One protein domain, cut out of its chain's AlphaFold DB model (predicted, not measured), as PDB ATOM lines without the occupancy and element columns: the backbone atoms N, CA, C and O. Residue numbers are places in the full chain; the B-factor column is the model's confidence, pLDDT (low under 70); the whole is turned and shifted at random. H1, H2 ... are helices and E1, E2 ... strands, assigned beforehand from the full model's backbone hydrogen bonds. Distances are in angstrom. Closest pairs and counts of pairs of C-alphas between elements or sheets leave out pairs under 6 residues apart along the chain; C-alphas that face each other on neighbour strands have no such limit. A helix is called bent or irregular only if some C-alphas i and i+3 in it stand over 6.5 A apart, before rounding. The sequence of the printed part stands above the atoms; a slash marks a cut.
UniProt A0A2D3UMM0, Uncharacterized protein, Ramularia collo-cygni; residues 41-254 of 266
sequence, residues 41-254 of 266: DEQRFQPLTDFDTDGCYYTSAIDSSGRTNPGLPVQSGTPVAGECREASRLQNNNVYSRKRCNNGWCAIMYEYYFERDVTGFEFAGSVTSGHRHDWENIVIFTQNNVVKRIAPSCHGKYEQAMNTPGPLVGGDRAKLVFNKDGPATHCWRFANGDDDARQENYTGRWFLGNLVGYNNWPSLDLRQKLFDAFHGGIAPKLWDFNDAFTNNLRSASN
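What this domain is: This is residues 41 to 254 of the 266 residues of an uncharacterized protein of Ramularia collo-cygni (UniProt A0A2D3UMM0). A long, twisted sheet of five strands and a small sheet of three, E1, E6 and E7, make a sandwich that is only partly face to face, with helix H5 packed over the other face of the larger sheet. The long hairpin E3 and E4, both of whose strands bend, makes much of the longest axis; helix H4 lies off the sheets, and the long stretch of residues 52 to 86, with no named element, pairs briefly with E3. The printed part has 214 residues with five named helices and eight named strands, in the order H1 E1 H2 E2 E3 E4 E5 E6 E7 H3 E8 H4 H5; the larger sheet runs E5, E4, E3, E2, E8 and the smaller E1, E6, E7, both mixed. The class is mixed, helices and strands, with under half of the residues in named elements. The whole is compact, with a radius of gyration of the C-alphas of 16.5 A and spans of 54 by 42 by 29 A.

How they stand to each other: In the larger sheet, E2 (residues 95 to 102), E3 (105 to 119), E4 (129 to 143) and E5 (146 to 152) form a meander, each strand the antiparallel neighbour of the one before. N 100 and O 107 of the hairpin E2 and E3 are 2.9 A apart, N 108 and O 140 of the hairpin E3 and E4 2.8 A, and N 151 and O 139 of the hairpin E4 and E5 2.9 A, within hydrogen-bond range. E8 (211 to 213), an edge strand, is parallel to E2, with N 212 and O 95 at 2.8 A. E3 bends by 84 degrees at residue 115 and E4 by 75 degrees at residue 132. The smaller sheet holds E1 (48 to 51), E6 (173 to 180) and E7 (186 to 190). E1 and E6 are parallel, with N 50 and O 176 at 2.9 A; the hairpin E6 and E7 is antiparallel, with N 177 and O 189 at 2.8 A. The two sheets form a sandwich, two sheets face to face, their facing parts 8.4 A centre to centre and their strands at 20 degrees. The closest C-alphas of E4 and E7 are those of Glu 136 and Cys 187, 6.9 A apart. H5 (241 to 253) is on the larger sheet at a height over the sheet of 9.9 A, the two making two layers, a helix on one face of a sheet. It is over E4 and, only just, over E3 and E2, with 3 C-alphas each. On the local plane it stands at 59.8 degrees to E4, only just slantwise to the strands. The closest C-alphas of H5 and E5 are those of Ala 252 and Ala 151, 5.5 A apart. H1 (41 to 45) stands at the larger sheet's level, at a height of 1.5 A, and H3 (193 to 197) only grazes the smaller sheet with residues 195 to 196. H2 (87 to 91) and H4 (220 to 230) are on neither sheet. Each O i to N i+4 pair is within hydrogen-bond range in H1, H2, H3 and H4; in H5, 7 of 9 are.

Where its parts are: H1 begins at C-alpha 41, (33.836, -34.868, -29.370). E4 is 41.0 A from first to last C-alpha, E3 36.7 A, E2 23.4 A, E6 22.4 A and E5 17.6 A. E3 begins at C-alpha 105, (26.657, -33.409, -38.956). H4 is 16.0 A long. H5 is 19.7 A long and irregular, with C-alphas 242 and 245 8.5 A apart; it ends at C-alpha 253, (18.435, -26.789, -35.510).

The domain as a whole: The two C-alphas farthest apart are those of Asn 103 and Gly 125, at 54.8 A. The printed part has no cut. The links E1 to H2, E5 to E6 and H3 to E8 are long, with 35, 20 and 13 residues. The mean pLDDT of the printed part is 92.1; residues 120 to 128 and 165 to 166 are under 70.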
ATOM      1  N   ASP A  41      34.549 -35.951 -28.681       96.31
ATOM      2  CA  ASP A  41      33.836 -34.868 -29.370       96.31
ATOM      3  C   ASP A  41      32.992 -34.080 -28.376       96.31
ATOM      4  O   ASP A  41      33.020 -32.848 -28.374       96.31
ATOM      5  N   GLU A  42      32.280 -34.791 -27.500       98.44
ATOM      6  CA  GLU A  42      31.517 -34.191 -26.406       98.44
ATOM      7  C   GLU A  42      32.438 -33.349 -25.508       98.44
ATOM      8  O   GLU A  42      32.137 -32.202 -25.192       98.44
ATOM      9  N   GLN A  43      33.621 -33.856 -25.158       98.25
ATOM     10  CA  GLN A  43      34.592 -33.080 -24.387       98.25
ATOM     11  C   GLN A  43      35.114 -31.871 -25.162       98.25
ATOM     12  O   GLN A  43      35.198 -30.780 -24.596       98.25
ATOM     13  N   ARG A  44      35.483 -32.038 -26.439       97.69
ATOM     14  CA  ARG A  44      36.075 -30.983 -27.276       97.69
ATOM     15  C   ARG A  44      35.139 -29.791 -27.445       97.69
ATOM     16  O   ARG A  44      35.581 -28.654 -27.295       97.69
ATOM     17  N   PHE A  45      33.865 -30.055 -27.721       97.94
ATOM     18  CA  PHE A  45      32.880 -29.024 -28.045       97.94
ATOM     19  C   PHE A  45      32.048 -28.558 -26.842       97.94
ATOM     20  O   PHE A  45      31.152 -27.732 -27.020       97.94
ATOM     21  N   GLN A  46      32.322 -29.058 -25.629       98.38
ATOM     22  CA  GLN A  46      31.616 -28.620 -24.424       98.38
ATOM     23  C   GLN A  46      31.723 -27.092 -24.251       98.38
ATOM     24  O   GLN A  46      32.835 -26.545 -24.295       98.38
ATOM     25  N   PRO A  47      30.591 -26.394 -24.056       97.69
ATOM     26  CA  PRO A  47      30.582 -24.965 -23.787       97.69
ATOM     27  C   PRO A  47      31.424 -24.587 -22.567       97.69
ATOM     28  O   PRO A  47      31.464 -25.304 -21.569       97.69
ATOM     29  N   LEU A  48      32.071 -23.428 -22.649       97.56
ATOM     30  CA  LEU A  48      32.601 -22.725 -21.489       97.56
ATOM     31  C   LEU A  48      31.476 -21.891 -20.893       97.56
ATOM     32  O   LEU A  48      30.850 -21.100 -21.601       97.56
ATOM     33  N   THR A  49      31.227 -22.065 -19.603       97.81
ATOM     34  CA  THR A  49      30.098 -21.430 -18.925       97.81
ATOM     35  C   THR A  49      30.559 -20.400 -17.907       97.81
ATOM     36  O   THR A  49      31.572 -20.602 -17.234       97.81
ATOM     37  N   ASP A  50      29.780 -19.341 -17.759       97.50
ATOM     38  CA  ASP A  50      29.781 -18.469 -16.588       97.50
ATOM     39  C   ASP A  50      28.339 -18.262 -16.093       97.50
ATOM     40  O   ASP A  50      27.393 -18.786 -16.690       97.50
ATOM     41  N   PHE A  51      28.169 -17.562 -14.976       96.38
ATOM     42  CA  PHE A  51      26.879 -17.363 -14.328       96.38
ATOM     43  C   PHE A  51      26.789 -15.939 -13.810       96.38
ATOM     44  O   PHE A  51      27.538 -15.603 -12.886       96.38
ATOM     45  N   ASP A  52      25.813 -15.177 -14.299       93.94
ATOM     46  CA  ASP A  52      25.480 -13.884 -13.707       93.94
ATOM     47  C   ASP A  52      25.169 -14.076 -12.217       93.94
ATOM     48  O   ASP A  52      24.784 -15.166 -11.766       93.94
ATOM     49  N   THR A  53      25.389 -13.037 -11.415       91.12
ATOM     50  CA  THR A  53      25.211 -13.114  -9.953       91.12
ATOM     51  C   THR A  53      23.797 -13.464  -9.485       91.12
ATOM     52  O   THR A  53      23.634 -13.730  -8.297       91.12
ATOM     53  N   ASP A  54      22.813 -13.524 -10.382       87.94
ATOM     54  CA  ASP A  54      21.396 -13.751 -10.103       87.94
ATOM     55  C   ASP A  54      20.918 -15.207 -10.274       87.94
ATOM     56  O   ASP A  54      19.813 -15.514  -9.852       87.94
ATOM     57  N   GLY A  55      21.741 -16.136 -10.768       86.69
ATOM     58  CA  GLY A  55      21.357 -17.550 -10.919       86.69
ATOM     59  C   GLY A  55      22.003 -18.516  -9.924       86.69
ATOM     60  O   GLY A  55      23.017 -18.213  -9.290       86.69
ATOM     61  N   CYS A  56      21.463 -19.731  -9.818       93.00
ATOM     62  CA  CYS A  56      22.148 -20.847  -9.159       93.00
ATOM     63  C   CYS A  56      23.348 -21.341  -9.984       93.00
ATOM     64  O   CYS A  56      23.365 -21.225 -11.209       93.00
ATOM     65  N   TYR A  57      24.336 -21.959  -9.330       96.50
ATOM     66  CA  TYR A  57      25.278 -22.814 -10.053       96.50
ATOM     67  C   TYR A  57      24.611 -24.133 -10.419       96.50
ATOM     68  O   TYR A  57      23.807 -24.660  -9.645       96.50
ATOM     69  N   TYR A  58      24.992 -24.698 -11.566       97.00
ATOM     70  CA  TYR A  58      24.630 -26.076 -11.850       97.00
ATOM     71  C   TYR A  58      25.431 -27.033 -10.959       97.00
ATOM     72  O   TYR A  58      26.571 -26.761 -10.565       97.00
ATOM     73  N   THR A  59      24.816 -28.164 -10.634       97.25
ATOM     74  CA  THR A  59      25.359 -29.192  -9.740       97.25
ATOM     75  C   THR A  59      24.972 -30.582 -10.251       97.25
ATOM     76  O   THR A  59      24.268 -30.719 -11.252       97.25
ATOM     77  N   SER A  60      25.437 -31.642  -9.600       97.50
ATOM     78  CA  SER A  60      24.996 -33.000  -9.913       97.50
ATOM     79  C   SER A  60      23.514 -33.200  -9.595       97.50
ATOM     80  O   SER A  60      23.019 -32.745  -8.563       97.50
ATOM     81  N   ALA A  61      22.818 -33.926 -10.475       97.69
ATOM     82  CA  ALA A  61      21.407 -34.283 -10.308       97.69
ATOM     83  C   ALA A  61      21.206 -35.697  -9.730       97.69
ATOM     84  O   ALA A  61      20.139 -36.009  -9.201       97.69
ATOM     85  N   ILE A  62      22.234 -36.548  -9.808       97.88
ATOM     86  CA  ILE A  62      22.284 -37.882  -9.199       97.88
ATOM     87  C   ILE A  62      23.724 -38.234  -8.806       97.88
ATOM     88  O   ILE A  62      24.657 -37.856  -9.517       97.88
ATOM     89  N   ASP A  63      23.902 -38.952  -7.695       97.06
ATOM     90  CA  ASP A  63      25.210 -39.454  -7.258       97.06
ATOM     91  C   ASP A  63      25.425 -40.934  -7.610       97.06
ATOM     92  O   ASP A  63      24.532 -41.626  -8.100       97.06
ATOM     93  N   SER A  64      26.629 -41.449  -7.355       96.81
ATOM     94  CA  SER A  64      27.006 -42.828  -7.686       96.81
ATOM     95  C   SER A  64      26.196 -43.902  -6.948       96.81
ATOM     96  O   SER A  64      26.213 -45.059  -7.366       96.81
ATOM     97  N   SER A  65      25.501 -43.555  -5.859       96.19
ATOM     98  CA  SER A  65      24.594 -44.470  -5.153       96.19
ATOM     99  C   SER A  65      23.193 -44.512  -5.778       96.19
ATOM    100  O   SER A  65      22.398 -45.412  -5.494       96.19
ATOM    101  N   GLY A  66      22.892 -43.565  -6.670       96.75
ATOM    102  CA  GLY A  66      21.574 -43.371  -7.256       96.75
ATOM    103  C   GLY A  66      20.658 -42.469  -6.435       96.75
ATOM    104  O   GLY A  66      19.467 -42.411  -6.736       96.75
ATOM    105  N   ARG A  67      21.178 -41.774  -5.416       96.31
ATOM    106  CA  ARG A  67      20.435 -40.712  -4.729       96.31
ATOM    107  C   ARG A  67      20.360 -39.499  -5.651       96.31
ATOM    108  O   ARG A  67      21.380 -39.037  -6.160       96.31
ATOM    109  N   THR A  68      19.150 -38.999  -5.866       96.12
ATOM    110  CA  THR A  68      18.892 -37.824  -6.698       96.12
ATOM    111  C   THR A  68      18.924 -36.547  -5.876       96.12
ATOM    112  O   THR A  68      18.652 -36.560  -4.675       96.12
ATOM    113  N   ASN A  69      19.287 -35.439  -6.521       96.06
ATOM    114  CA  ASN A  69      19.337 -34.143  -5.862       96.06
ATOM    115  C   ASN A  69      17.897 -33.693  -5.545       96.06
ATOM    116  O   ASN A  69      17.084 -33.571  -6.470       96.06
ATOM    117  N   PRO A  70      17.558 -33.437  -4.268       94.31
ATOM    118  CA  PRO A  70      16.203 -33.054  -3.870       94.31
ATOM    119  C   PRO A  70      15.839 -31.623  -4.279       94.31
ATOM    120  O   PRO A  70      14.695 -31.205  -4.092       94.31
ATOM    121  N   GLY A  71      16.778 -30.865  -4.846       93.94
ATOM    122  CA  GLY A  71      16.618 -29.468  -5.203       93.94
ATOM    123  C   GLY A  71      16.422 -28.572  -3.984       93.94
ATOM    124  O   GLY A  71      16.355 -29.018  -2.834       93.94
ATOM    125  N   LEU A  72      16.247 -27.283  -4.241       92.06
ATOM    126  CA  LEU A  72      15.957 -26.292  -3.214       92.06
ATOM    127  C   LEU A  72      14.498 -25.832  -3.302       92.06
ATOM    128  O   LEU A  72      13.950 -25.696  -4.398       92.06
ATOM    129  N   PRO A  73      13.836 -25.593  -2.156       88.94
ATOM    130  CA  PRO A  73      12.496 -25.028  -2.156       88.94
ATOM    131  C   PRO A  73      12.488 -23.618  -2.758       88.94
ATOM    132  O   PRO A  73      13.445 -22.853  -2.613       88.94
ATOM    133  N   VAL A  74      11.358 -23.277  -3.377       86.12
ATOM    134  CA  VAL A  74      11.025 -21.919  -3.810       86.12
ATOM    135  C   VAL A  74       9.716 -21.514  -3.146       86.12
ATOM    136  O   VAL A  74       8.724 -22.238  -3.200       86.12
ATOM    137  N   GLN A  75       9.732 -20.356  -2.502       80.62
ATOM    138  CA  GLN A  75       8.592 -19.710  -1.855       80.62
ATOM    139  C   GLN A  75       8.711 -18.182  -1.956       80.62
ATOM    140  O   GLN A  75       9.745 -17.652  -2.371       80.62
ATOM    141  N   SER A  76       7.671 -17.460  -1.538       77.75
ATOM    142  CA  SER A  76       7.736 -15.996  -1.459       77.75
ATOM    143  C   SER A  76       8.892 -15.542  -0.561       77.75
ATOM    144  O   SER A  76       9.059 -16.056   0.547       77.75
ATOM    145  N   GLY A  77       9.701 -14.605  -1.057       74.50
ATOM    146  CA  GLY A  77      10.903 -14.105  -0.390       74.50
ATOM    147  C   GLY A  77      12.143 -14.987  -0.559       74.50
ATOM    148  O   GLY A  77      13.142 -14.747   0.114       74.50
ATOM    149  N   THR A  78      12.100 -16.006  -1.422       80.00
ATOM    150  CA  THR A  78      13.292 -16.796  -1.767       80.00
ATOM    151  C   THR A  78      14.287 -15.908  -2.509       80.00
ATOM    152  O   THR A  78      13.924 -15.380  -3.560       80.00
ATOM    153  N   PRO A  79      15.531 -15.759  -2.015       78.69
ATOM    154  CA  PRO A  79      16.560 -15.008  -2.722       78.69
ATOM    155  C   PRO A  79      16.781 -15.569  -4.127       78.69
ATOM    156  O   PRO A  79      16.830 -16.794  -4.305       78.69
ATOM    157  N   VAL A  80      16.911 -14.677  -5.107       75.69
ATOM    158  CA  VAL A  80      17.089 -15.046  -6.517       75.69
ATOM    159  C   VAL A  80      18.416 -15.792  -6.663       75.69
ATOM    160  O   VAL A  80      18.444 -16.947  -7.090       75.69
ATOM    161  N   ALA A  81      19.464 -15.211  -6.082       74.62
ATOM    162  CA  ALA A  81      20.716 -15.878  -5.775       74.62
ATOM    163  C   ALA A  81      20.845 -16.127  -4.268       74.62
ATOM    164  O   ALA A  81      20.426 -15.324  -3.443       74.62
ATOM    165  N   GLY A  82      21.424 -17.260  -3.875       81.19
ATOM    166  CA  GLY A  82      21.539 -17.611  -2.461       81.19
ATOM    167  C   GLY A  82      22.448 -18.807  -2.236       81.19
ATOM    168  O   GLY A  82      23.489 -18.938  -2.874       81.19
ATOM    169  N   GLU A  83      22.032 -19.716  -1.354       85.44
ATOM    170  CA  GLU A  83      22.810 -20.908  -0.996       85.44
ATOM    171  C   GLU A  83      23.198 -21.783  -2.202       85.44
ATOM    172  O   GLU A  83      24.237 -22.436  -2.167       85.44
ATOM    173  N   CYS A  84      22.451 -21.741  -3.310       88.44
ATOM    174  CA  CYS A  84      22.796 -22.456  -4.545       88.44
ATOM    175  C   CYS A  84      23.980 -21.865  -5.342       88.44
ATOM    176  O   CYS A  84      24.352 -22.424  -6.373       88.44
ATOM    177  N   ARG A  85      24.594 -20.761  -4.887       92.06
ATOM    178  CA  ARG A  85      25.840 -20.195  -5.447       92.06
ATOM    179  C   ARG A  85      27.079 -20.494  -4.608       92.06
ATOM    180  O   ARG A  85      28.147 -19.919  -4.826       92.06
ATOM    181  N   GLU A  86      26.984 -21.368  -3.615       91.75
ATOM    182  CA  GLU A  86      28.183 -21.760  -2.885       91.75
ATOM    183  C   GLU A  86      29.100 -22.617  -3.756       91.75
ATOM    184  O   GLU A  86      28.647 -23.472  -4.520       91.75
ATOM    185  N   ALA A  87      30.410 -22.433  -3.570       94.12
ATOM    186  CA  ALA A  87      31.455 -23.130  -4.315       94.12
ATOM    187  C   ALA A  87      31.249 -24.653  -4.378       94.12
ATOM    188  O   ALA A  87      31.536 -25.273  -5.398       94.12
ATOM    189  N   SER A  88      30.707 -25.245  -3.312       93.25
ATOM    190  CA  SER A  88      30.471 -26.683  -3.194       93.25
ATOM    191  C   SER A  88      29.559 -27.256  -4.286       93.25
ATOM    192  O   SER A  88      29.788 -28.391  -4.697       93.25
ATOM    193  N   ARG A  89      28.588 -26.488  -4.806       94.44
ATOM    194  CA  ARG A  89      27.702 -26.926  -5.907       94.44
ATOM    195  C   ARG A  89      28.508 -27.129  -7.176       94.44
ATOM    196  O   ARG A  89      28.556 -28.219  -7.733       94.44
ATOM    197  N   LEU A  90      29.245 -26.095  -7.566       94.81
ATOM    198  CA  LEU A  90      30.029 -26.124  -8.791       94.81
ATOM    199  C   LEU A  90      31.273 -27.032  -8.658       94.81
ATOM    200  O   LEU A  90      31.764 -27.553  -9.654       94.81
ATOM    201  N   GLN A  91      31.761 -27.307  -7.441       95.38
ATOM    202  CA  GLN A  91      32.770 -28.352  -7.180       95.38
ATOM    203  C   GLN A  91      32.225 -29.777  -7.351       95.38
ATOM    204  O   GLN A  91      32.976 -30.661  -7.752       95.38
ATOM    205  N   ASN A  92      30.937 -29.997  -7.076       95.88
ATOM    206  CA  ASN A  92      30.254 -31.287  -7.202       95.88
ATOM    207  C   ASN A  92      29.266 -31.251  -8.370       95.88
ATOM    208  O   ASN A  92      28.119 -31.662  -8.245       95.88
ATOM    209  N   ASN A  93      29.709 -30.702  -9.498       97.50
ATOM    210  CA  ASN A  93      28.875 -30.577 -10.678       97.50
ATOM    211  C   ASN A  93      28.919 -31.837 -11.546       97.50
ATOM    212  O   ASN A  93      29.927 -32.548 -11.593       97.50
ATOM    213  N   ASN A  94      27.860 -32.026 -12.326       98.44
ATOM    214  CA  ASN A  94      27.913 -32.772 -13.568       98.44
ATOM    215  C   ASN A  94      27.295 -31.942 -14.693       98.44
ATOM    216  O   ASN A  94      26.349 -31.190 -14.476       98.44
ATOM    217  N   VAL A  95      27.815 -32.141 -15.899       98.75
ATOM    218  CA  VAL A  95      27.146 -31.784 -17.152       98.75
ATOM    219  C   VAL A  95      26.798 -33.094 -17.836       98.75
ATOM    220  O   VAL A  95      27.620 -34.011 -17.852       98.75
ATOM    221  N   TYR A  96      25.598 -33.208 -18.384       98.75
ATOM    222  CA  TYR A  96      25.148 -34.437 -19.033       98.75
ATOM    223  C   TYR A  96      25.051 -34.191 -20.529       98.75
ATOM    224  O   TYR A  96      24.373 -33.258 -20.948       98.75
ATOM    225  N   SER A  97      25.712 -35.001 -21.350       98.69
ATOM    226  CA  SER A  97      25.649 -34.835 -22.801       98.69
ATOM    227  C   SER A  97      24.976 -35.996 -23.498       98.69
ATOM    228  O   SER A  97      25.001 -37.128 -23.022       98.69
ATOM    229  N   ARG A  98      24.372 -35.715 -24.651       98.56
ATOM    230  CA  ARG A  98      23.962 -36.720 -25.632       98.56
ATOM    231  C   ARG A  98      24.176 -36.160 -27.026       98.56
ATOM    232  O   ARG A  98      23.788 -35.022 -27.299       98.56
ATOM    233  N   LYS A  99      24.750 -36.967 -27.920       97.75
ATOM    234  CA  LYS A  99      24.958 -36.590 -29.321       97.75
ATOM    235  C   LYS A  99      24.193 -37.466 -30.305       97.75
ATOM    236  O   LYS A  99      23.936 -38.634 -30.027       97.75
ATOM    237  N   ARG A 100      23.861 -36.877 -31.454       97.94
ATOM    238  CA  ARG A 100      23.288 -37.527 -32.641       97.94
ATOM    239  C   ARG A 100      24.058 -37.066 -33.867       97.94
ATOM    240  O   ARG A 100      24.195 -35.861 -34.074       97.94
ATOM    241  N   CYS A 101      24.553 -38.005 -34.663       97.88
ATOM    242  CA  CYS A 101      25.389 -37.711 -35.824       97.88
ATOM    243  C   CYS A 101      24.846 -38.394 -37.073       97.88
ATOM    244  O   CYS A 101      24.558 -39.580 -37.023       97.88
ATOM    245  N   ASN A 102      24.730 -37.670 -38.184       98.12
ATOM    246  CA  ASN A 102      24.390 -38.204 -39.504       98.12
ATOM    247  C   ASN A 102      24.747 -37.178 -40.590       98.12
ATOM    248  O   ASN A 102      24.808 -35.979 -40.326       98.12
ATOM    249  N   ASN A 103      24.995 -37.637 -41.819       96.12
ATOM    250  CA  ASN A 103      25.234 -36.767 -42.984       96.12
ATOM    251  C   ASN A 103      26.358 -35.727 -42.778       96.12
ATOM    252  O   ASN A 103      26.250 -34.577 -43.204       96.12
ATOM    253  N   GLY A 104      27.433 -36.127 -42.088       96.06
ATOM    254  CA  GLY A 104      28.564 -35.254 -41.749       96.06
ATOM    255  C   GLY A 104      28.269 -34.233 -40.645       96.06
ATOM    256  O   GLY A 104      29.159 -33.463 -40.288       96.06
ATOM    257  N   TRP A 105      27.054 -34.221 -40.098       97.88
ATOM    258  CA  TRP A 105      26.657 -33.409 -38.956       97.88
ATOM    259  C   TRP A 105      26.717 -34.201 -37.655       97.88
ATOM    260  O   TRP A 105      26.421 -35.393 -37.638       97.88
ATOM    261  N   CYS A 106      27.003 -33.504 -36.561       98.06
ATOM    262  CA  CYS A 106      26.771 -33.971 -35.200       98.06
ATOM    263  C   CYS A 106      26.100 -32.860 -34.393       98.06
ATOM    264  O   CYS A 106      26.634 -31.754 -34.309       98.06
ATOM    265  N   ALA A 107      24.959 -33.156 -33.780       98.38
ATOM    266  CA  ALA A 107      24.326 -32.317 -32.773       98.38
ATOM    267  C   ALA A 107      24.652 -32.878 -31.388       98.38
ATOM    268  O   ALA A 107      24.332 -34.033 -31.111       98.38
ATOM    269  N   ILE A 108      25.284 -32.077 -30.534       98.62
ATOM    270  CA  ILE A 108      25.663 -32.446 -29.169       98.62
ATOM    271  C   ILE A 108      24.889 -31.545 -28.214       98.62
ATOM    272  O   ILE A 108      25.109 -30.336 -28.194       98.62
ATOM    273  N   MET A 109      23.969 -32.126 -27.452       98.81
ATOM    274  CA  MET A 109      23.248 -31.434 -26.389       98.81
ATOM    275  C   MET A 109      24.022 -31.584 -25.084       98.81
ATOM    276  O   MET A 109      24.398 -32.702 -24.739       98.81
ATOM    277  N   TYR A 110      24.215 -30.479 -24.369       98.88
ATOM    278  CA  TYR A 110      24.761 -30.422 -23.014       98.88
ATOM    279  C   TYR A 110      23.666 -29.917 -22.080       98.88
ATOM    280  O   TYR A 110      23.210 -28.795 -22.255       98.88
ATOM    281  N   GLU A 111      23.247 -30.738 -21.126       98.19
ATOM    282  CA  GLU A 111      22.231 -30.454 -20.111       98.19
ATOM    283  C   GLU A 111      22.879 -30.135 -18.766       98.19
ATOM    284  O   GLU A 111      23.826 -30.806 -18.332       98.19
ATOM    285  N   TYR A 112      22.320 -29.132 -18.099       98.50
ATOM    286  CA  TYR A 112      22.785 -28.587 -16.834       98.50
ATOM    287  C   TYR A 112      21.628 -28.599 -15.841       98.50
ATOM    288  O   TYR A 112      20.558 -28.067 -16.124       98.50
ATOM    289  N   TYR A 113      21.855 -29.203 -14.677       97.94
ATOM    290  CA  TYR A 113      20.868 -29.254 -13.605       97.94
ATOM    291  C   TYR A 113      21.116 -28.156 -12.580       97.94
ATOM    292  O   TYR A 113      22.220 -28.046 -12.039       97.94
ATOM    293  N   PHE A 114      20.064 -27.423 -12.238       96.75
ATOM    294  CA  PHE A 114      20.065 -26.435 -11.170       96.75
ATOM    295  C   PHE A 114      19.062 -26.843 -10.091       96.75
ATOM    296  O   PHE A 114      18.020 -27.441 -10.353       96.75
ATOM    297  N   GLU A 115      19.371 -26.523  -8.835       95.50
ATOM    298  CA  GLU A 115      18.562 -26.986  -7.701       95.50
ATOM    299  C   GLU A 115      17.184 -26.295  -7.644       95.50
ATOM    300  O   GLU A 115      16.242 -26.838  -7.057       95.50
ATOM    301  N   ARG A 116      17.052 -25.113  -8.258       92.31
ATOM    302  CA  ARG A 116      15.818 -24.324  -8.379       92.31
ATOM    303  C   ARG A 116      15.939 -23.261  -9.469       92.31
ATOM    304  O   ARG A 116      17.051 -22.851  -9.792       92.31
ATOM    305  N   ASP A 117      14.793 -22.742  -9.888       89.31
ATOM    306  CA  ASP A 117      14.656 -21.509 -10.660       89.31
ATOM    307  C   ASP A 117      13.650 -20.582  -9.960       89.31
ATOM    308  O   ASP A 117      12.586 -21.017  -9.509       89.31
ATOM    309  N   VAL A 118      14.004 -19.306  -9.831       84.25
ATOM    310  CA  VAL A 118      13.222 -18.280  -9.142       84.25
ATOM    311  C   VAL A 118      12.826 -17.202 -10.146       84.25
ATOM    312  O   VAL A 118      13.682 -16.652 -10.830       84.25
ATOM    313  N   THR A 119      11.555 -16.809 -10.159       81.50
ATOM    314  CA  THR A 119      11.016 -15.660 -10.902       81.50
ATOM    315  C   THR A 119      10.822 -14.442  -9.996       81.50
ATOM    316  O   THR A 119      10.744 -14.559  -8.769       81.50
ATOM    317  N   GLY A 120      10.737 -13.253 -10.597       69.62
ATOM    318  CA  GLY A 120      10.581 -11.977  -9.888       69.62
ATOM    319  C   GLY A 120      11.908 -11.295  -9.545       69.62
ATOM    320  O   GLY A 120      12.981 -11.856  -9.746       69.62
ATOM    321  N   PHE A 121      11.841 -10.060  -9.048       63.06
ATOM    322  CA  PHE A 121      13.022  -9.243  -8.738       63.06
ATOM    323  C   PHE A 121      13.397  -9.317  -7.259       63.06
ATOM    324  O   PHE A 121      12.536  -9.533  -6.413       63.06
ATOM    325  N   GLU A 122      14.657  -9.066  -6.920       58.91
ATOM    326  CA  GLU A 122      15.084  -8.966  -5.525       58.91
ATOM    327  C   GLU A 122      15.076  -7.495  -5.073       58.91
ATOM    328  O   GLU A 122      16.034  -6.752  -5.264       58.91
ATOM    329  N   PHE A 123      13.955  -7.044  -4.504       57.34
ATOM    330  CA  PHE A 123      13.865  -5.775  -3.773       57.34
ATOM    331  C   PHE A 123      12.883  -5.890  -2.602       57.34
ATOM    332  O   PHE A 123      12.045  -6.793  -2.559       57.34
ATOM    333  N   ALA A 124      12.991  -4.981  -1.627       44.81
ATOM    334  CA  ALA A 124      12.165  -5.000  -0.422       44.81
ATOM    335  C   ALA A 124      10.661  -5.001  -0.769       44.81
ATOM    336  O   ALA A 124      10.158  -4.056  -1.373       44.81
ATOM    337  N   GLY A 125       9.954  -6.068  -0.379       51.16
ATOM    338  CA  GLY A 125       8.528  -6.268  -0.670       51.16
ATOM    339  C   GLY A 125       8.220  -7.055  -1.951       51.16
ATOM    340  O   GLY A 125       7.050  -7.170  -2.310       51.16
ATOM    341  N   SER A 126       9.231  -7.599  -2.636       61.16
ATOM    342  CA  SER A 126       9.023  -8.408  -3.839       61.16
ATOM    343  C   SER A 126       8.391  -9.773  -3.543       61.16
ATOM    344  O   SER A 126       8.715 -10.438  -2.556       61.16
ATOM    345  N   VAL A 127       7.496 -10.197  -4.436       60.75
ATOM    346  CA  VAL A 127       6.895 -11.534  -4.465       60.75
ATOM    347  C   VAL A 127       7.716 -12.379  -5.435       60.75
ATOM    348  O   VAL A 127       7.586 -12.245  -6.649       60.75
ATOM    349  N   THR A 128       8.591 -13.227  -4.904       69.06
ATOM    350  CA  THR A 128       9.326 -14.216  -5.702       69.06
ATOM    351  C   THR A 128       8.506 -15.499  -5.822       69.06
ATOM    352  O   THR A 128       7.865 -15.930  -4.861       69.06
ATOM    353  N   SER A 129       8.535 -16.128  -6.990       78.19
ATOM    354  CA  SER A 129       7.927 -17.440  -7.249       78.19
ATOM    355  C   SER A 129       8.933 -18.296  -8.021       78.19
ATOM    356  O   SER A 129      10.105 -17.942  -8.077       78.19
ATOM    357  N   GLY A 130       8.521 -19.424  -8.587       84.94
ATOM    358  CA  GLY A 130       9.381 -20.278  -9.405       84.94
ATOM    359  C   GLY A 130       9.152 -21.754  -9.125       84.94
ATOM    360  O   GLY A 130       8.075 -22.146  -8.667       84.94
ATOM    361  N   HIS A 131      10.160 -22.574  -9.400       91.25
ATOM    362  CA  HIS A 131      10.084 -24.015  -9.214       91.25
ATOM    363  C   HIS A 131      11.358 -24.598  -8.614       91.25
ATOM    364  O   HIS A 131      12.480 -24.154  -8.844       91.25
ATOM    365  N   ARG A 132      11.148 -25.651  -7.826       93.25
ATOM    366  CA  ARG A 132      12.205 -26.577  -7.436       93.25
ATOM    367  C   ARG A 132      12.663 -27.333  -8.679       93.25
ATOM    368  O   ARG A 132      11.813 -27.800  -9.437       93.25
ATOM    369  N   HIS A 133      13.975 -27.527  -8.787       95.12
ATOM    370  CA  HIS A 133      14.667 -28.094  -9.943       95.12
ATOM    371  C   HIS A 133      14.581 -27.223 -11.182       95.12
ATOM    372  O   HIS A 133      13.542 -26.640 -11.475       95.12
ATOM    373  N   ASP A 134      15.661 -27.220 -11.939       95.88
ATOM    374  CA  ASP A 134      15.678 -26.676 -13.278       95.88
ATOM    375  C   ASP A 134      16.676 -27.434 -14.158       95.88
ATOM    376  O   ASP A 134      17.640 -28.027 -13.661       95.88
ATOM    377  N   TRP A 135      16.381 -27.476 -15.451       97.19
ATOM    378  CA  TRP A 135      17.142 -28.187 -16.470       97.19
ATOM    379  C   TRP A 135      17.194 -27.335 -17.730       97.19
ATOM    380  O   TRP A 135      16.195 -27.189 -18.438       97.19
ATOM    381  N   GLU A 136      18.381 -26.826 -18.026       97.56
ATOM    382  CA  GLU A 136      18.635 -25.986 -19.190       97.56
ATOM    383  C   GLU A 136      19.767 -26.598 -20.013       97.56
ATOM    384  O   GLU A 136      20.660 -27.261 -19.478       97.56
ATOM    385  N   ASN A 137      19.755 -26.387 -21.326       98.31
ATOM    386  CA  ASN A 137      20.701 -27.025 -22.227       98.31
ATOM    387  C   ASN A 137      21.271 -26.108 -23.306       98.31
ATOM    388  O   ASN A 137      20.740 -25.062 -23.659       98.31
ATOM    389  N   ILE A 138      22.396 -26.538 -23.860       98.50
ATOM    390  CA  ILE A 138      23.025 -25.906 -25.012       98.50
ATOM    391  C   ILE A 138      23.239 -26.993 -26.058       98.50
ATOM    392  O   ILE A 138      23.883 -28.005 -25.775       98.50
ATOM    393  N   VAL A 139      22.747 -26.782 -27.279       98.50
ATOM    394  CA  VAL A 139      23.006 -27.686 -28.407       98.50
ATOM    395  C   VAL A 139      24.075 -27.091 -29.318       98.50
ATOM    396  O   VAL A 139      23.919 -25.997 -29.866       98.50
ATOM    397  N   ILE A 140      25.164 -27.831 -29.503       98.06
ATOM    398  CA  ILE A 140      26.244 -27.506 -30.432       98.06
ATOM    399  C   ILE A 140      26.100 -28.381 -31.669       98.06
ATOM    400  O   ILE A 140      26.175 -29.606 -31.589       98.06
ATOM    401  N   PHE A 141      25.920 -27.755 -32.826       98.00
ATOM    402  CA  PHE A 141      25.934 -28.444 -34.108       98.00
ATOM    403  C   PHE A 141      27.287 -28.256 -34.767       98.00
ATOM    404  O   PHE A 141      27.734 -27.129 -35.008       98.00
ATOM    405  N   THR A 142      27.910 -29.370 -35.113       97.25
ATOM    406  CA  THR A 142      29.136 -29.414 -35.898       97.25
ATOM    407  C   THR A 142      28.856 -30.051 -37.250       97.25
ATOM    408  O   THR A 142      27.987 -30.911 -37.369       97.25
ATOM    409  N   GLN A 143      29.592 -29.625 -38.271       96.69
ATOM    410  CA  GLN A 143      29.632 -30.276 -39.573       96.69
ATOM    411  C   GLN A 143      31.090 -30.534 -39.927       96.69
ATOM    412  O   GLN A 143      31.892 -29.598 -39.930       96.69
ATOM    413  N   ASN A 144      31.435 -31.790 -40.207       95.06
ATOM    414  CA  ASN A 144      32.807 -32.229 -40.458       95.06
ATOM    415  C   ASN A 144      33.775 -31.742 -39.360       95.06
ATOM    416  O   ASN A 144      34.835 -31.191 -39.655       95.06
ATOM    417  N   ASN A 145      33.382 -31.907 -38.091       94.25
ATOM    418  CA  ASN A 145      34.158 -31.524 -36.902       94.25
ATOM    419  C   ASN A 145      34.456 -30.019 -36.754       94.25
ATOM    420  O   ASN A 145      35.405 -29.640 -36.061       94.25
ATOM    421  N   VAL A 146      33.643 -29.169 -37.384       94.88
ATOM    422  CA  VAL A 146      33.681 -27.708 -37.247       94.88
ATOM    423  C   VAL A 146      32.338 -27.232 -36.717       94.88
ATOM    424  O   VAL A 146      31.305 -27.579 -37.289       94.88
ATOM    425  N   VAL A 147      32.328 -26.424 -35.657       96.81
ATOM    426  CA  VAL A 147      31.089 -25.827 -35.134       96.81
ATOM    427  C   VAL A 147      30.437 -24.961 -36.215       96.81
ATOM    428  O   VAL A 147      31.097 -24.130 -36.838       96.81
ATOM    429  N   LYS A 148      29.138 -25.169 -36.449       96.25
ATOM    430  CA  LYS A 148      28.321 -24.451 -37.444       96.25
ATOM    431  C   LYS A 148      27.135 -23.713 -36.839       96.25
ATOM    432  O   LYS A 148      26.681 -22.720 -37.406       96.25
ATOM    433  N   ARG A 149      26.640 -24.172 -35.689       96.31
ATOM    434  CA  ARG A 149      25.522 -23.538 -34.992       96.31
ATOM    435  C   ARG A 149      25.581 -23.819 -33.500       96.31
ATOM    436  O   ARG A 149      25.955 -24.915 -33.089       96.31
ATOM    437  N   ILE A 150      25.210 -22.818 -32.714       97.62
ATOM    438  CA  ILE A 150      25.137 -22.882 -31.253       97.62
ATOM    439  C   ILE A 150      23.725 -22.459 -30.868       97.62
ATOM    440  O   ILE A 150      23.263 -21.397 -31.291       97.62
ATOM    441  N   ALA A 151      23.039 -23.294 -30.100       97.50
ATOM    442  CA  ALA A 151      21.651 -23.097 -29.717       97.50
ATOM    443  C   ALA A 151      21.507 -23.218 -28.191       97.50
ATOM    444  O   ALA A 151      21.277 -24.322 -27.697       97.50
ATOM    445  N   PRO A 152      21.687 -22.115 -27.444       97.44
ATOM    446  CA  PRO A 152      21.369 -22.079 -26.020       97.44
ATOM    447  C   PRO A 152      19.850 -22.124 -25.817       97.44
ATOM    448  O   PRO A 152      19.108 -21.500 -26.585       97.44
ATOM    449  N   SER A 153      19.388 -22.865 -24.810       97.31
ATOM    450  CA  SER A 153      17.984 -22.860 -24.412       97.31
ATOM    451  C   SER A 153      17.634 -21.596 -23.632       97.31
ATOM    452  O   SER A 153      18.425 -21.080 -22.840       97.31
ATOM    453  N   CYS A 154      16.427 -21.096 -23.877       94.44
ATOM    454  CA  CYS A 154      15.787 -20.082 -23.059       94.44
ATOM    455  C   CYS A 154      14.280 -20.320 -23.037       94.44
ATOM    456  O   CYS A 154      13.629 -20.331 -24.089       94.44
ATOM    457  N   HIS A 155      13.743 -20.590 -21.842       89.88
ATOM    458  CA  HIS A 155      12.323 -20.878 -21.595       89.88
ATOM    459  C   HIS A 155      11.773 -22.013 -22.474       89.88
ATOM    460  O   HIS A 155      10.690 -21.917 -23.058       89.88
ATOM    461  N   GLY A 156      12.561 -23.080 -22.641       88.25
ATOM    462  CA  GLY A 156      12.206 -24.236 -23.476       88.25
ATOM    463  C   GLY A 156      12.277 -24.001 -24.992       88.25
ATOM    464  O   GLY A 156      11.841 -24.857 -25.769       88.25
ATOM    465  N   LYS A 157      12.821 -22.865 -25.435       94.81
ATOM    466  CA  LYS A 157      13.035 -22.527 -26.849       94.81
ATOM    467  C   LYS A 157      14.511 -22.256 -27.137       94.81
ATOM    468  O   LYS A 157      15.322 -22.188 -26.228       94.81
ATOM    469  N   TYR A 158      14.846 -22.053 -28.412       97.00
ATOM    470  CA  TYR A 158      16.209 -21.767 -28.884       97.00
ATOM    471  C   TYR A 158      16.255 -20.487 -29.734       97.00
ATOM    472  O   TYR A 158      16.883 -20.444 -30.791       97.00
ATOM    473  N   GLU A 159      15.534 -19.444 -29.317       94.38
ATOM    474  CA  GLU A 159      15.361 -18.212 -30.108       94.38
ATOM    475  C   GLU A 159      16.675 -17.436 -30.300       94.38
ATOM    476  O   GLU A 159      16.859 -16.778 -31.320       94.38
ATOM    477  N   GLN A 160      17.629 -17.581 -29.375       92.81
ATOM    478  CA  GLN A 160      18.950 -16.954 -29.476       92.81
ATOM    479  C   GLN A 160      19.943 -17.746 -30.343       92.81
ATOM    480  O   GLN A 160      21.089 -17.334 -30.505       92.81
ATOM    481  N   ALA A 161      19.546 -18.891 -30.905       95.44
ATOM    482  CA  ALA A 161      20.462 -19.770 -31.619       95.44
ATOM    483  C   ALA A 161      21.064 -19.120 -32.878       95.44
ATOM    484  O   ALA A 161      20.351 -18.734 -33.810       95.44
ATOM    485  N   MET A 162      22.394 -19.098 -32.955       93.69
ATOM    486  CA  MET A 162      23.144 -18.437 -34.023       93.69
ATOM    487  C   MET A 162      23.963 -19.424 -34.853       93.69
ATOM    488  O   MET A 162      24.480 -20.425 -34.347       93.69
ATOM    489  N   ASN A 163      24.120 -19.106 -36.136       91.88
ATOM    490  CA  ASN A 163      25.106 -19.762 -36.990       91.88
ATOM    491  C   ASN A 163      26.482 -19.129 -36.726       91.88
ATOM    492  O   ASN A 163      26.582 -17.927 -36.486       91.88
ATOM    493  N   THR A 164      27.541 -19.934 -36.726       76.50
ATOM    494  CA  THR A 164      28.908 -19.465 -36.441       76.50
ATOM    495  C   THR A 164      29.505 -18.671 -37.612       76.50
ATOM    496  O   THR A 164      29.090 -18.887 -38.752       76.50
ATOM    497  N   PRO A 165      30.444 -17.727 -37.361       59.28
ATOM    498  CA  PRO A 165      31.514 -17.767 -36.356       59.28
ATOM    499  C   PRO A 165      31.187 -16.937 -35.101       59.28
ATOM    500  O   PRO A 165      31.721 -15.853 -34.904       59.28
ATOM    501  N   GLY A 166      30.274 -17.422 -34.257       63.28
ATOM    502  CA  GLY A 166      29.981 -16.850 -32.942       63.28
ATOM    503  C   GLY A 166      31.185 -16.934 -31.990       63.28
ATOM    504  O   GLY A 166      32.280 -17.303 -32.421       63.28
ATOM    505  N   PRO A 167      31.008 -16.622 -30.693       72.56
ATOM    506  CA  PRO A 167      32.101 -16.503 -29.727       72.56
ATOM    507  C   PRO A 167      32.703 -17.875 -29.393       72.56
ATOM    508  O   PRO A 167      32.366 -18.502 -28.388       72.56
ATOM    509  N   LEU A 168      33.582 -18.356 -30.271       85.12
ATOM    510  CA  LEU A 168      34.323 -19.597 -30.119       85.12
ATOM    511  C   LEU A 168      35.729 -19.313 -29.597       85.12
ATOM    512  O   LEU A 168      36.499 -18.568 -30.202       85.12
ATOM    513  N   VAL A 169      36.106 -19.992 -28.523       85.06
ATOM    514  CA  VAL A 169      37.492 -20.085 -28.064       85.06
ATOM    515  C   VAL A 169      38.170 -21.231 -28.795       85.06
ATOM    516  O   VAL A 169      37.689 -22.365 -28.770       85.06
ATOM    517  N   GLY A 170      39.286 -20.933 -29.463       83.44
ATOM    518  CA  GLY A 170      40.075 -21.940 -30.179       83.44
ATOM    519  C   GLY A 170      39.333 -22.630 -31.332       83.44
ATOM    520  O   GLY A 170      39.803 -23.652 -31.812       83.44
ATOM    521  N   GLY A 171      38.182 -22.099 -31.762       85.50
ATOM    522  CA  GLY A 171      37.342 -22.686 -32.813       85.50
ATOM    523  C   GLY A 171      36.390 -23.801 -32.358       85.50
ATOM    524  O   GLY A 171      35.570 -24.236 -33.162       85.50
ATOM    525  N   ASP A 172      36.443 -24.214 -31.088       92.88
ATOM    526  CA  ASP A 172      35.716 -25.400 -30.610       92.88
ATOM    527  C   ASP A 172      34.697 -25.099 -29.506       92.88
ATOM    528  O   ASP A 172      33.631 -25.713 -29.471       92.88
ATOM    529  N   ARG A 173      34.992 -24.155 -28.603       95.00
ATOM    530  CA  ARG A 173      34.171 -23.937 -27.402       95.00
ATOM    531  C   ARG A 173      33.427 -22.620 -27.445       95.00
ATOM    532  O   ARG A 173      34.052 -21.564 -27.461       95.00
ATOM    533  N   ALA A 174      32.104 -22.686 -27.400       95.81
ATOM    534  CA  ALA A 174      31.263 -21.509 -27.232       95.81
ATOM    535  C   ALA A 174      31.308 -21.003 -25.781       95.81
ATOM    536  O   ALA A 174      31.359 -21.818 -24.861       95.81
ATOM    537  N   LYS A 175      31.263 -19.683 -25.581       96.06
ATOM    538  CA  LYS A 175      31.100 -19.056 -24.258       96.06
ATOM    539  C   LYS A 175      29.643 -18.670 -24.010       96.06
ATOM    540  O   LYS A 175      29.076 -17.897 -24.788       96.06
ATOM    541  N   LEU A 176      29.047 -19.220 -22.958       97.12
ATOM    542  CA  LEU A 176      27.642 -19.011 -22.601       97.12
ATOM    543  C   LEU A 176      27.527 -18.610 -21.131       97.12
ATOM    544  O   LEU A 176      28.303 -19.069 -20.295       97.12
ATOM    545  N   VAL A 177      26.540 -17.782 -20.820       97.19
ATOM    546  CA  VAL A 177      26.277 -17.298 -19.465       97.19
ATOM    547  C   VAL A 177      24.871 -17.690 -19.051       97.19
ATOM    548  O   VAL A 177      23.911 -17.432 -19.784       97.19
ATOM    549  N   PHE A 178      24.754 -18.330 -17.893       96.75
ATOM    550  CA  PHE A 178      23.467 -18.560 -17.255       96.75
ATOM    551  C   PHE A 178      23.054 -17.290 -16.516       96.75
ATOM    552  O   PHE A 178      23.816 -16.794 -15.686       96.75
ATOM    553  N   ASN A 179      21.888 -16.747 -16.845       93.69
ATOM    554  CA  ASN A 179      21.422 -15.460 -16.336       93.69
ATOM    555  C   ASN A 179      19.925 -15.485 -16.071       93.69
ATOM    556  O   ASN A 179      19.213 -16.374 -16.548       93.69
ATOM    557  N   LYS A 180      19.449 -14.461 -15.376       88.06
ATOM    558  CA  LYS A 180      18.026 -14.198 -15.253       88.06
ATOM    559  C   LYS A 180      17.482 -13.337 -16.394       88.06
ATOM    560  O   LYS A 180      17.911 -12.200 -16.598       88.06
ATOM    561  N   ASP A 181      16.440 -13.825 -17.069       85.31
ATOM    562  CA  ASP A 181      15.777 -13.088 -18.150       85.31
ATOM    563  C   ASP A 181      14.721 -12.108 -17.602       85.31
ATOM    564  O   ASP A 181      13.509 -12.352 -17.589       85.31
ATOM    565  N   GLY A 182      15.194 -10.981 -17.068       81.50
ATOM    566  CA  GLY A 182      14.340  -9.944 -16.490       81.50
ATOM    567  C   GLY A 182      13.493 -10.465 -15.311       81.50
ATOM    568  O   GLY A 182      14.045 -11.007 -14.355       81.50
ATOM    569  N   PRO A 183      12.156 -10.279 -15.301       73.94
ATOM    570  CA  PRO A 183      11.301 -10.820 -14.241       73.94
ATOM    571  C   PRO A 183      11.021 -12.327 -14.378       73.94
ATOM    572  O   PRO A 183      10.402 -12.897 -13.473       73.94
ATOM    573  N   ALA A 184      11.390 -12.948 -15.502       82.31
ATOM    574  CA  ALA A 184      11.083 -14.340 -15.801       82.31
ATOM    575  C   ALA A 184      12.051 -15.312 -15.096       82.31
ATOM    576  O   ALA A 184      12.708 -14.968 -14.110       82.31
ATOM    577  N   THR A 185      12.037 -16.557 -15.568       82.62
ATOM    578  CA  THR A 185      12.939 -17.657 -15.210       82.62
ATOM    579  C   THR A 185      14.353 -17.428 -15.752       82.62
ATOM    580  O   THR A 185      14.615 -16.442 -16.453       82.62
ATOM    581  N   HIS A 186      15.287 -18.308 -15.407       91.62
ATOM    582  CA  HIS A 186      16.658 -18.208 -15.900       91.62
ATOM    583  C   HIS A 186      16.795 -18.809 -17.296       91.62
ATOM    584  O   HIS A 186      15.982 -19.624 -17.727       91.62
ATOM    585  N   CYS A 187      17.829 -18.395 -18.025       94.06
ATOM    586  CA  CYS A 187      18.225 -19.074 -19.246       94.06
ATOM    587  C   CYS A 187      19.678 -18.838 -19.659       94.06
ATOM    588  O   CYS A 187      20.415 -18.047 -19.065       94.06
ATOM    589  N   TRP A 188      20.104 -19.537 -20.713       96.81
ATOM    590  CA  TRP A 188      21.405 -19.335 -21.334       96.81
ATOM    591  C   TRP A 188      21.383 -18.169 -22.324       96.81
ATOM    592  O   TRP A 188      20.516 -18.080 -23.194       96.81
ATOM    593  N   ARG A 189      22.417 -17.327 -22.261       95.50
ATOM    594  CA  ARG A 189      22.743 -16.322 -23.282       95.50
ATOM    595  C   ARG A 189      24.172 -16.482 -23.771       95.50
ATOM    596  O   ARG A 189      25.010 -17.086 -23.104       95.50
ATOM    597  N   PHE A 190      24.476 -15.901 -24.925       95.81
ATOM    598  CA  PHE A 190      25.866 -15.747 -25.346       95.81
ATOM    599  C   PHE A 190      26.614 -14.774 -24.437       95.81
ATOM    600  O   PHE A 190      26.057 -13.768 -23.989       95.81
ATOM    601  N   ALA A 191      27.884 -15.083 -24.194       94.81
ATOM    602  CA  ALA A 191      28.790 -14.170 -23.521       94.81
ATOM    603  C   ALA A 191      29.019 -12.895 -24.348       94.81
ATOM    604  O   ALA A 191      29.024 -12.927 -25.584       94.81
ATOM    605  N   ASN A 192      29.247 -11.790 -23.654       92.31
ATOM    606  CA  ASN A 192      29.636 -10.499 -24.202       92.31
ATOM    607  C   ASN A 192      31.017 -10.072 -23.651       92.31
ATOM    608  O   ASN A 192      31.704 -10.836 -22.974       92.31
ATOM    609  N   GLY A 193      31.454  -8.853 -23.985       92.75
ATOM    610  CA  GLY A 193      32.772  -8.352 -23.582       92.75
ATOM    611  C   GLY A 193      32.950  -8.163 -22.070       92.75
ATOM    612  O   GLY A 193      34.068  -8.310 -21.579       92.75
ATOM    613  N   ASP A 194      31.875  -7.884 -21.333       93.69
ATOM    614  CA  ASP A 194      31.926  -7.713 -19.878       93.69
ATOM    615  C   ASP A 194      32.153  -9.060 -19.187       93.69
ATOM    616  O   ASP A 194      33.000  -9.163 -18.295       93.69
ATOM    617  N   ASP A 195      31.488 -10.111 -19.677       94.75
ATOM    618  CA  ASP A 195      31.683 -11.482 -19.196       94.75
ATOM    619  C   ASP A 195      33.118 -11.966 -19.458       94.75
ATOM    620  O   ASP A 195      33.676 -12.738 -18.682       94.75
ATOM    621  N   ASP A 196      33.752 -11.510 -20.544       93.06
ATOM    622  CA  ASP A 196      35.160 -11.797 -20.841       93.06
ATOM    623  C   ASP A 196      36.121 -11.066 -19.902       93.06
ATOM    624  O   ASP A 196      37.149 -11.632 -19.512       93.06
ATOM    625  N   ALA A 197      35.783  -9.833 -19.527       93.88
ATOM    626  CA  ALA A 197      36.584  -9.021 -18.622       93.88
ATOM    627  C   ALA A 197      36.551  -9.550 -17.183       93.88
ATOM    628  O   ALA A 197      37.565  -9.470 -16.480       93.88
ATOM    629  N   ARG A 198      35.411 -10.088 -16.733       95.06
ATOM    630  CA  ARG A 198      35.254 -10.615 -15.375       95.06
ATOM    631  C   ARG A 198      34.195 -11.707 -15.323       95.06
ATOM    632  O   ARG A 198      33.015 -11.417 -15.462       95.06
ATOM    633  N   GLN A 199      34.620 -12.925 -14.989       96.44
ATOM    634  CA  GLN A 199      33.680 -14.004 -14.708       96.44
ATOM    635  C   GLN A 199      33.115 -13.891 -13.290       96.44
ATOM    636  O   GLN A 199      33.855 -13.624 -12.337       96.44
ATOM    637  N   GLU A 200      31.809 -14.092 -13.145       95.75
ATOM    638  CA  GLU A 200      31.078 -13.859 -11.892       95.75
ATOM    639  C   GLU A 200      30.905 -15.116 -11.028       95.75
ATOM    640  O   GLU A 200      30.459 -15.042  -9.874       95.75
ATOM    641  N   ASN A 201      31.289 -16.282 -11.545       95.12
ATOM    642  CA  ASN A 201      31.333 -17.505 -10.753       95.12
ATOM    643  C   ASN A 201      32.499 -17.525  -9.746       95.12
ATOM    644  O   ASN A 201      33.528 -16.871  -9.918       95.12
ATOM    645  N   TYR A 202      32.376 -18.363  -8.712       94.12
ATOM    646  CA  TYR A 202      33.312 -18.413  -7.579       94.12
ATOM    647  C   TYR A 202      34.765 -18.733  -7.970       94.12
ATOM    648  O   TYR A 202      35.680 -18.480  -7.186       94.12
ATOM    649  N   THR A 203      34.991 -19.325  -9.147       95.62
ATOM    650  CA  THR A 203      36.340 -19.657  -9.616       95.62
ATOM    651  C   THR A 203      37.062 -18.474 -10.257       95.62
ATOM    652  O   THR A 203      38.276 -18.562 -10.437       95.62
ATOM    653  N   GLY A 204      36.346 -17.398 -10.612       96.31
ATOM    654  CA  GLY A 204      36.899 -16.227 -11.299       96.31
ATOM    655  C   GLY A 204      37.455 -16.527 -12.696       96.31
ATOM    656  O   GLY A 204      38.359 -15.836 -13.155       96.31
ATOM    657  N   ARG A 205      36.979 -17.599 -13.341       96.25
ATOM    658  CA  ARG A 205      37.384 -18.041 -14.685       96.25
ATOM    659  C   ARG A 205      36.215 -18.692 -15.408       96.25
ATOM    660  O   ARG A 205      35.300 -19.203 -14.766       96.25
ATOM    661  N   TRP A 206      36.290 -18.755 -16.736       97.06
ATOM    662  CA  TRP A 206      35.395 -19.591 -17.538       97.06
ATOM    663  C   TRP A 206      35.416 -21.031 -17.027       97.06
ATOM    664  O   TRP A 206      36.486 -21.627 -16.866       97.06
ATOM    665  N   PHE A 207      34.235 -21.576 -16.761       97.50
ATOM    666  CA  PHE A 207      34.092 -22.871 -16.124       97.50
ATOM    667  C   PHE A 207      33.806 -23.965 -17.156       97.50
ATOM    668  O   PHE A 207      33.023 -23.776 -18.087       97.50
ATOM    669  N   LEU A 208      34.457 -25.115 -16.980       96.69
ATOM    670  CA  LEU A 208      34.244 -26.318 -17.775       96.69
ATOM    671  C   LEU A 208      33.799 -27.433 -16.829       96.69
ATOM    672  O   LEU A 208      34.532 -27.795 -15.907       96.69
ATOM    673  N   GLY A 209      32.584 -27.931 -17.031       97.31
ATOM    674  CA  GLY A 209      31.961 -28.883 -16.118       97.31
ATOM    675  C   GLY A 209      32.431 -30.328 -16.297       97.31
ATOM    676  O   GLY A 209      32.969 -30.715 -17.332       97.31
ATOM    677  N   ASN A 210      32.177 -31.145 -15.281       98.31
ATOM    678  CA  ASN A 210      32.497 -32.568 -15.230       98.31
ATOM    679  C   ASN A 210      31.483 -33.383 -16.059       98.31
ATOM    680  O   ASN A 210      30.349 -33.616 -15.630       98.31
ATOM    681  N   LEU A 211      31.885 -33.764 -17.273       98.75
ATOM    682  CA  LEU A 211      30.982 -34.183 -18.343       98.75
ATOM    683  C   LEU A 211      30.718 -35.703 -18.386       98.75
ATOM    684  O   LEU A 211      31.640 -36.508 -18.553       98.75
ATOM    685  N   VAL A 212      29.444 -36.090 -18.314       98.75
ATOM    686  CA  VAL A 212      28.946 -37.473 -18.389       98.75
ATOM    687  C   VAL A 212      28.212 -37.675 -19.716       98.75
ATOM    688  O   VAL A 212      27.114 -37.153 -19.913       98.75
ATOM    689  N   GLY A 213      28.807 -38.445 -20.627       98.50
ATOM    690  CA  GLY A 213      28.228 -38.698 -21.951       98.50
ATOM    691  C   GLY A 213      27.193 -39.811 -21.923       98.50
ATOM    692  O   GLY A 213      27.407 -40.842 -21.286       98.50
ATOM    693  N   TYR A 214      26.077 -39.637 -22.640       97.94
ATOM    694  CA  TYR A 214      24.907 -40.525 -22.622       97.94
ATOM    695  C   TYR A 214      25.265 -41.996 -22.817       97.94
ATOM    696  O   TYR A 214      24.725 -42.853 -22.123       97.94
ATOM    697  N   ASN A 215      26.191 -42.295 -23.727       96.25
ATOM    698  CA  ASN A 215      26.587 -43.666 -24.055       96.25
ATOM    699  C   ASN A 215      27.629 -44.258 -23.097       96.25
ATOM    700  O   ASN A 215      27.853 -45.464 -23.122       96.25
ATOM    701  N   ASN A 216      28.211 -43.436 -22.225       97.38
ATOM    702  CA  ASN A 216      29.302 -43.804 -21.329       97.38
ATOM    703  C   ASN A 216      28.922 -43.581 -19.858       97.38
ATOM    704  O   ASN A 216      29.772 -43.280 -19.024       97.38
ATOM    705  N   TRP A 217      27.637 -43.674 -19.510       97.00
ATOM    706  CA  TRP A 217      27.224 -43.586 -18.109       97.00
ATOM    707  C   TRP A 217      27.899 -44.676 -17.264       97.00
ATOM    708  O   TRP A 217      28.074 -45.791 -17.759       97.00
ATOM    709  N   PRO A 218      28.203 -44.414 -15.975       96.62
ATOM    710  CA  PRO A 218      28.790 -45.423 -15.090       96.62
ATOM    711  C   PRO A 218      27.975 -46.723 -15.009       96.62
ATOM    712  O   PRO A 218      28.529 -47.799 -14.810       96.62
ATOM    713  N   SER A 219      26.651 -46.621 -15.153       97.25
ATOM    714  CA  SER A 219      25.733 -47.751 -15.284       97.25
ATOM    715  C   SER A 219      24.465 -47.317 -16.023       97.25
ATOM    716  O   SER A 219      23.982 -46.197 -15.832       97.25
ATOM    717  N   LEU A 220      23.898 -48.218 -16.830       97.06
ATOM    718  CA  LEU A 220      22.595 -48.009 -17.468       97.06
ATOM    719  C   LEU A 220      21.470 -47.878 -16.434       97.06
ATOM    720  O   LEU A 220      20.598 -47.031 -16.607       97.06
ATOM    721  N   ASP A 221      21.534 -48.631 -15.333       97.88
ATOM    722  CA  ASP A 221      20.563 -48.535 -14.237       97.88
ATOM    723  C   ASP A 221      20.604 -47.150 -13.586       97.88
ATOM    724  O   ASP A 221      19.574 -46.596 -13.213       97.88
ATOM    725  N   LEU A 222      21.798 -46.566 -13.461       97.88
ATOM    726  CA  LEU A 222      21.962 -45.231 -12.892       97.88
ATOM    727  C   LEU A 222      21.392 -44.153 -13.819       97.88
ATOM    728  O   LEU A 222      20.721 -43.232 -13.356       97.88
ATOM    729  N   ARG A 223      21.610 -44.306 -15.131       97.88
ATOM    730  CA  ARG A 223      21.003 -43.445 -16.152       97.88
ATOM    731  C   ARG A 223      19.480 -43.520 -16.107       97.88
ATOM    732  O   ARG A 223      18.821 -42.484 -16.120       97.88
ATOM    733  N   GLN A 224      18.932 -44.730 -16.003       97.12
ATOM    734  CA  GLN A 224      17.491 -44.939 -15.905       97.12
ATOM    735  C   GLN A 224      16.914 -44.310 -14.632       97.12
ATOM    736  O   GLN A 224      15.938 -43.573 -14.719       97.12
ATOM    737  N   LYS A 225      17.562 -44.497 -13.472       97.69
ATOM    738  CA  LYS A 225      17.143 -43.876 -12.202       97.69
ATOM    739  C   LYS A 225      17.048 -42.354 -12.281       97.69
ATOM    740  O   LYS A 225      16.109 -41.788 -11.728       97.69
ATOM    741  N   LEU A 226      17.998 -41.693 -12.951       97.56
ATOM    742  CA  LEU A 226      17.921 -40.245 -13.154       97.56
ATOM    743  C   LEU A 226      16.664 -39.884 -13.954       97.56
ATOM    744  O   LEU A 226      15.895 -39.032 -13.522       97.56
ATOM    745  N   PHE A 227      16.415 -40.550 -15.080       97.12
ATOM    746  CA  PHE A 227      15.228 -40.273 -15.891       97.12
ATOM    747  C   PHE A 227      13.919 -40.562 -15.161       97.12
ATOM    748  O   PHE A 227      13.019 -39.726 -15.196       97.12
ATOM    749  N   ASP A 228      13.829 -41.674 -14.439       96.56
ATOM    750  CA  ASP A 228      12.638 -42.023 -13.664       96.56
ATOM    751  C   ASP A 228      12.334 -40.971 -12.588       96.56
ATOM    752  O   ASP A 228      11.179 -40.588 -12.398       96.56
ATOM    753  N   ALA A 229      13.367 -40.453 -11.917       95.44
ATOM    754  CA  ALA A 229      13.202 -39.475 -10.846       95.44
ATOM    755  C   ALA A 229      12.645 -38.129 -11.324       95.44
ATOM    756  O   ALA A 229      11.882 -37.492 -10.598       95.44
ATOM    757  N   PHE A 230      12.993 -37.701 -12.540       94.81
ATOM    758  CA  PHE A 230      12.511 -36.438 -13.107       94.81
ATOM    759  C   PHE A 230      11.280 -36.608 -14.012       94.81
ATOM    760  O   PHE A 230      10.729 -35.615 -14.482       94.81
ATOM    761  N   HIS A 231      10.793 -37.840 -14.214       90.62
ATOM    762  CA  HIS A 231       9.752 -38.159 -15.195       90.62
ATOM    763  C   HIS A 231       8.455 -37.342 -15.058       90.62
ATOM    764  O   HIS A 231       7.848 -36.949 -16.054       90.62
ATOM    765  N   GLY A 232       8.031 -37.074 -13.822       86.25
ATOM    766  CA  GLY A 232       6.782 -36.371 -13.511       86.25
ATOM    767  C   GLY A 232       6.895 -34.852 -13.352       86.25
ATOM    768  O   GLY A 232       5.935 -34.244 -12.881       86.25
ATOM    769  N   GLY A 233       8.039 -34.236 -13.670       89.38
ATOM    770  CA  GLY A 233       8.293 -32.828 -13.355       89.38
ATOM    771  C   GLY A 233       9.212 -32.112 -14.344       89.38
ATOM    772  O   GLY A 233       9.128 -32.314 -15.556       89.38
ATOM    773  N   ILE A 234      10.072 -31.236 -13.817       91.19
ATOM    774  CA  ILE A 234      11.092 -30.538 -14.606       91.19
ATOM    775  C   ILE A 234      12.196 -31.541 -14.952       91.19
ATOM    776  O   ILE A 234      12.934 -31.990 -14.076       91.19
ATOM    777  N   ALA A 235      12.256 -31.927 -16.227       93.12
ATOM    778  CA  ALA A 235      13.073 -33.032 -16.719       93.12
ATOM    779  C   ALA A 235      14.108 -32.594 -17.767       93.12
ATOM    780  O   ALA A 235      13.805 -31.690 -18.564       93.12
ATOM    781  N   PRO A 236      15.265 -33.285 -17.843       95.62
ATOM    782  CA  PRO A 236      16.263 -33.052 -18.880       95.62
ATOM    783  C   PRO A 236      15.706 -33.382 -20.269       95.62
ATOM    784  O   PRO A 236      14.870 -34.275 -20.434       95.62
ATOM    785  N   LYS A 237      16.191 -32.700 -21.305       96.00
ATOM    786  CA  LYS A 237      15.735 -32.870 -22.696       96.00
ATOM    787  C   LYS A 237      16.532 -33.900 -23.491       96.00
ATOM    788  O   LYS A 237      16.218 -34.131 -24.653       96.00
ATOM    789  N   LEU A 238      17.514 -34.562 -22.878       94.44
ATOM    790  CA  LEU A 238      18.365 -35.563 -23.535       94.44
ATOM    791  C   LEU A 238      17.822 -37.007 -23.514       94.44
ATOM    792  O   LEU A 238      18.470 -37.906 -24.043       94.44
ATOM    793  N   TRP A 239      16.647 -37.257 -22.934       93.38
ATOM    794  CA  TRP A 239      15.998 -38.581 -22.885       93.38
ATOM    795  C   TRP A 239      15.059 -38.856 -24.081       93.38
ATOM    796  O   TRP A 239      14.752 -37.965 -24.876       93.38
ATOM    797  N   ASP A 240      14.576 -40.096 -24.204       93.69
ATOM    798  CA  ASP A 240      13.701 -40.525 -25.312       93.69
ATOM    799  C   ASP A 240      12.196 -40.449 -25.003       93.69
ATOM    800  O   ASP A 240      11.373 -40.620 -25.902       93.69
ATOM    801  N   PHE A 241      11.802 -40.159 -23.758       93.56
ATOM    802  CA  PHE A 241      10.386 -40.026 -23.410       93.56
ATOM    803  C   PHE A 241       9.733 -38.886 -24.211       93.56
ATOM    804  O   PHE A 241      10.262 -37.773 -24.272       93.56
ATOM    805  N   ASN A 242       8.590 -39.172 -24.847       93.50
ATOM    806  CA  ASN A 242       7.875 -38.262 -25.754       93.50
ATOM    807  C   ASN A 242       8.758 -37.640 -26.858       93.50
ATOM    808  O   ASN A 242       8.569 -36.477 -27.229       93.50
ATOM    809  N   ASP A 243       9.744 -38.391 -27.361       95.62
ATOM    810  CA  ASP A 243      10.700 -37.931 -28.377       95.62
ATOM    811  C   ASP A 243      11.433 -36.636 -27.982       95.62
ATOM    812  O   ASP A 243      11.837 -35.852 -28.844       95.62
ATOM    813  N   ALA A 244      11.595 -36.367 -26.682       96.00
ATOM    814  CA  ALA A 244      12.096 -35.085 -26.200       96.00
ATOM    815  C   ALA A 244      13.471 -34.733 -26.782       96.00
ATOM    816  O   ALA A 244      13.628 -33.610 -27.265       96.00
ATOM    817  N   PHE A 245      14.417 -35.674 -26.834       97.88
ATOM    818  CA  PHE A 245      15.716 -35.438 -27.468       97.88
ATOM    819  C   PHE A 245      15.567 -35.057 -28.946       97.88
ATOM    820  O   PHE A 245      16.014 -33.991 -29.367       97.88
ATOM    821  N   THR A 246      14.846 -35.865 -29.723       98.19
ATOM    822  CA  THR A 246      14.576 -35.618 -31.149       98.19
ATOM    823  C   THR A 246      13.908 -34.258 -31.391       98.19
ATOM    824  O   THR A 246      14.324 -33.495 -32.268       98.19
ATOM    825  N   ASN A 247      12.881 -33.923 -30.612       97.88
ATOM    826  CA  ASN A 247      12.114 -32.689 -30.770       97.88
ATOM    827  C   ASN A 247      12.934 -31.449 -30.393       97.88
ATOM    828  O   ASN A 247      12.867 -30.435 -31.091       97.88
ATOM    829  N   ASN A 248      13.760 -31.540 -29.349       98.31
ATOM    830  CA  ASN A 248      14.647 -30.449 -28.955       98.31
ATOM    831  C   ASN A 248      15.772 -30.233 -29.968       98.31
ATOM    832  O   ASN A 248      16.030 -29.090 -30.332       98.31
ATOM    833  N   LEU A 249      16.366 -31.297 -30.516       98.56
ATOM    834  CA  LEU A 249      17.339 -31.164 -31.605       98.56
ATOM    835  C   LEU A 249      16.726 -30.511 -32.850       98.56
ATOM    836  O   LEU A 249      17.362 -29.661 -33.478       98.56
ATOM    837  N   ARG A 250      15.480 -30.862 -33.199       98.00
ATOM    838  CA  ARG A 250      14.749 -30.228 -34.308       98.00
ATOM    839  C   ARG A 250      14.536 -28.733 -34.055       98.00
ATOM    840  O   ARG A 250      14.807 -27.926 -34.943       98.00
ATOM    841  N   SER A 251      14.089 -28.377 -32.851       98.00
ATOM    842  CA  SER A 251      13.869 -26.987 -32.437       98.00
ATOM    843  C   SER A 251      15.172 -26.176 -32.447       98.00
ATOM    844  O   SER A 251      15.240 -25.115 -33.059       98.00
ATOM    845  N   ALA A 252      16.245 -26.723 -31.871       98.12
ATOM    846  CA  ALA A 252      17.564 -26.097 -31.819       98.12
ATOM    847  C   ALA A 252      18.193 -25.909 -33.214       98.12
ATOM    848  O   ALA A 252      18.807 -24.874 -33.503       98.12
ATOM    849  N   SER A 253      18.009 -26.886 -34.110       97.44
ATOM    850  CA  SER A 253      18.435 -26.789 -35.510       97.44
ATOM    851  C   SER A 253      17.712 -25.652 -36.233       97.44
ATOM    852  O   SER A 253      18.345 -24.900 -36.974       97.44
ATOM    853  N   ASN A 254      16.400 -25.513 -36.014       95.88
ATOM    854  CA  ASN A 254      15.537 -24.529 -36.674       95.88
ATOM    855  C   ASN A 254      15.723 -24.484 -38.210       95.88
ATOM    856  O   ASN A 254      15.776 -23.419 -38.828       95.88
TER     857      ASN A 254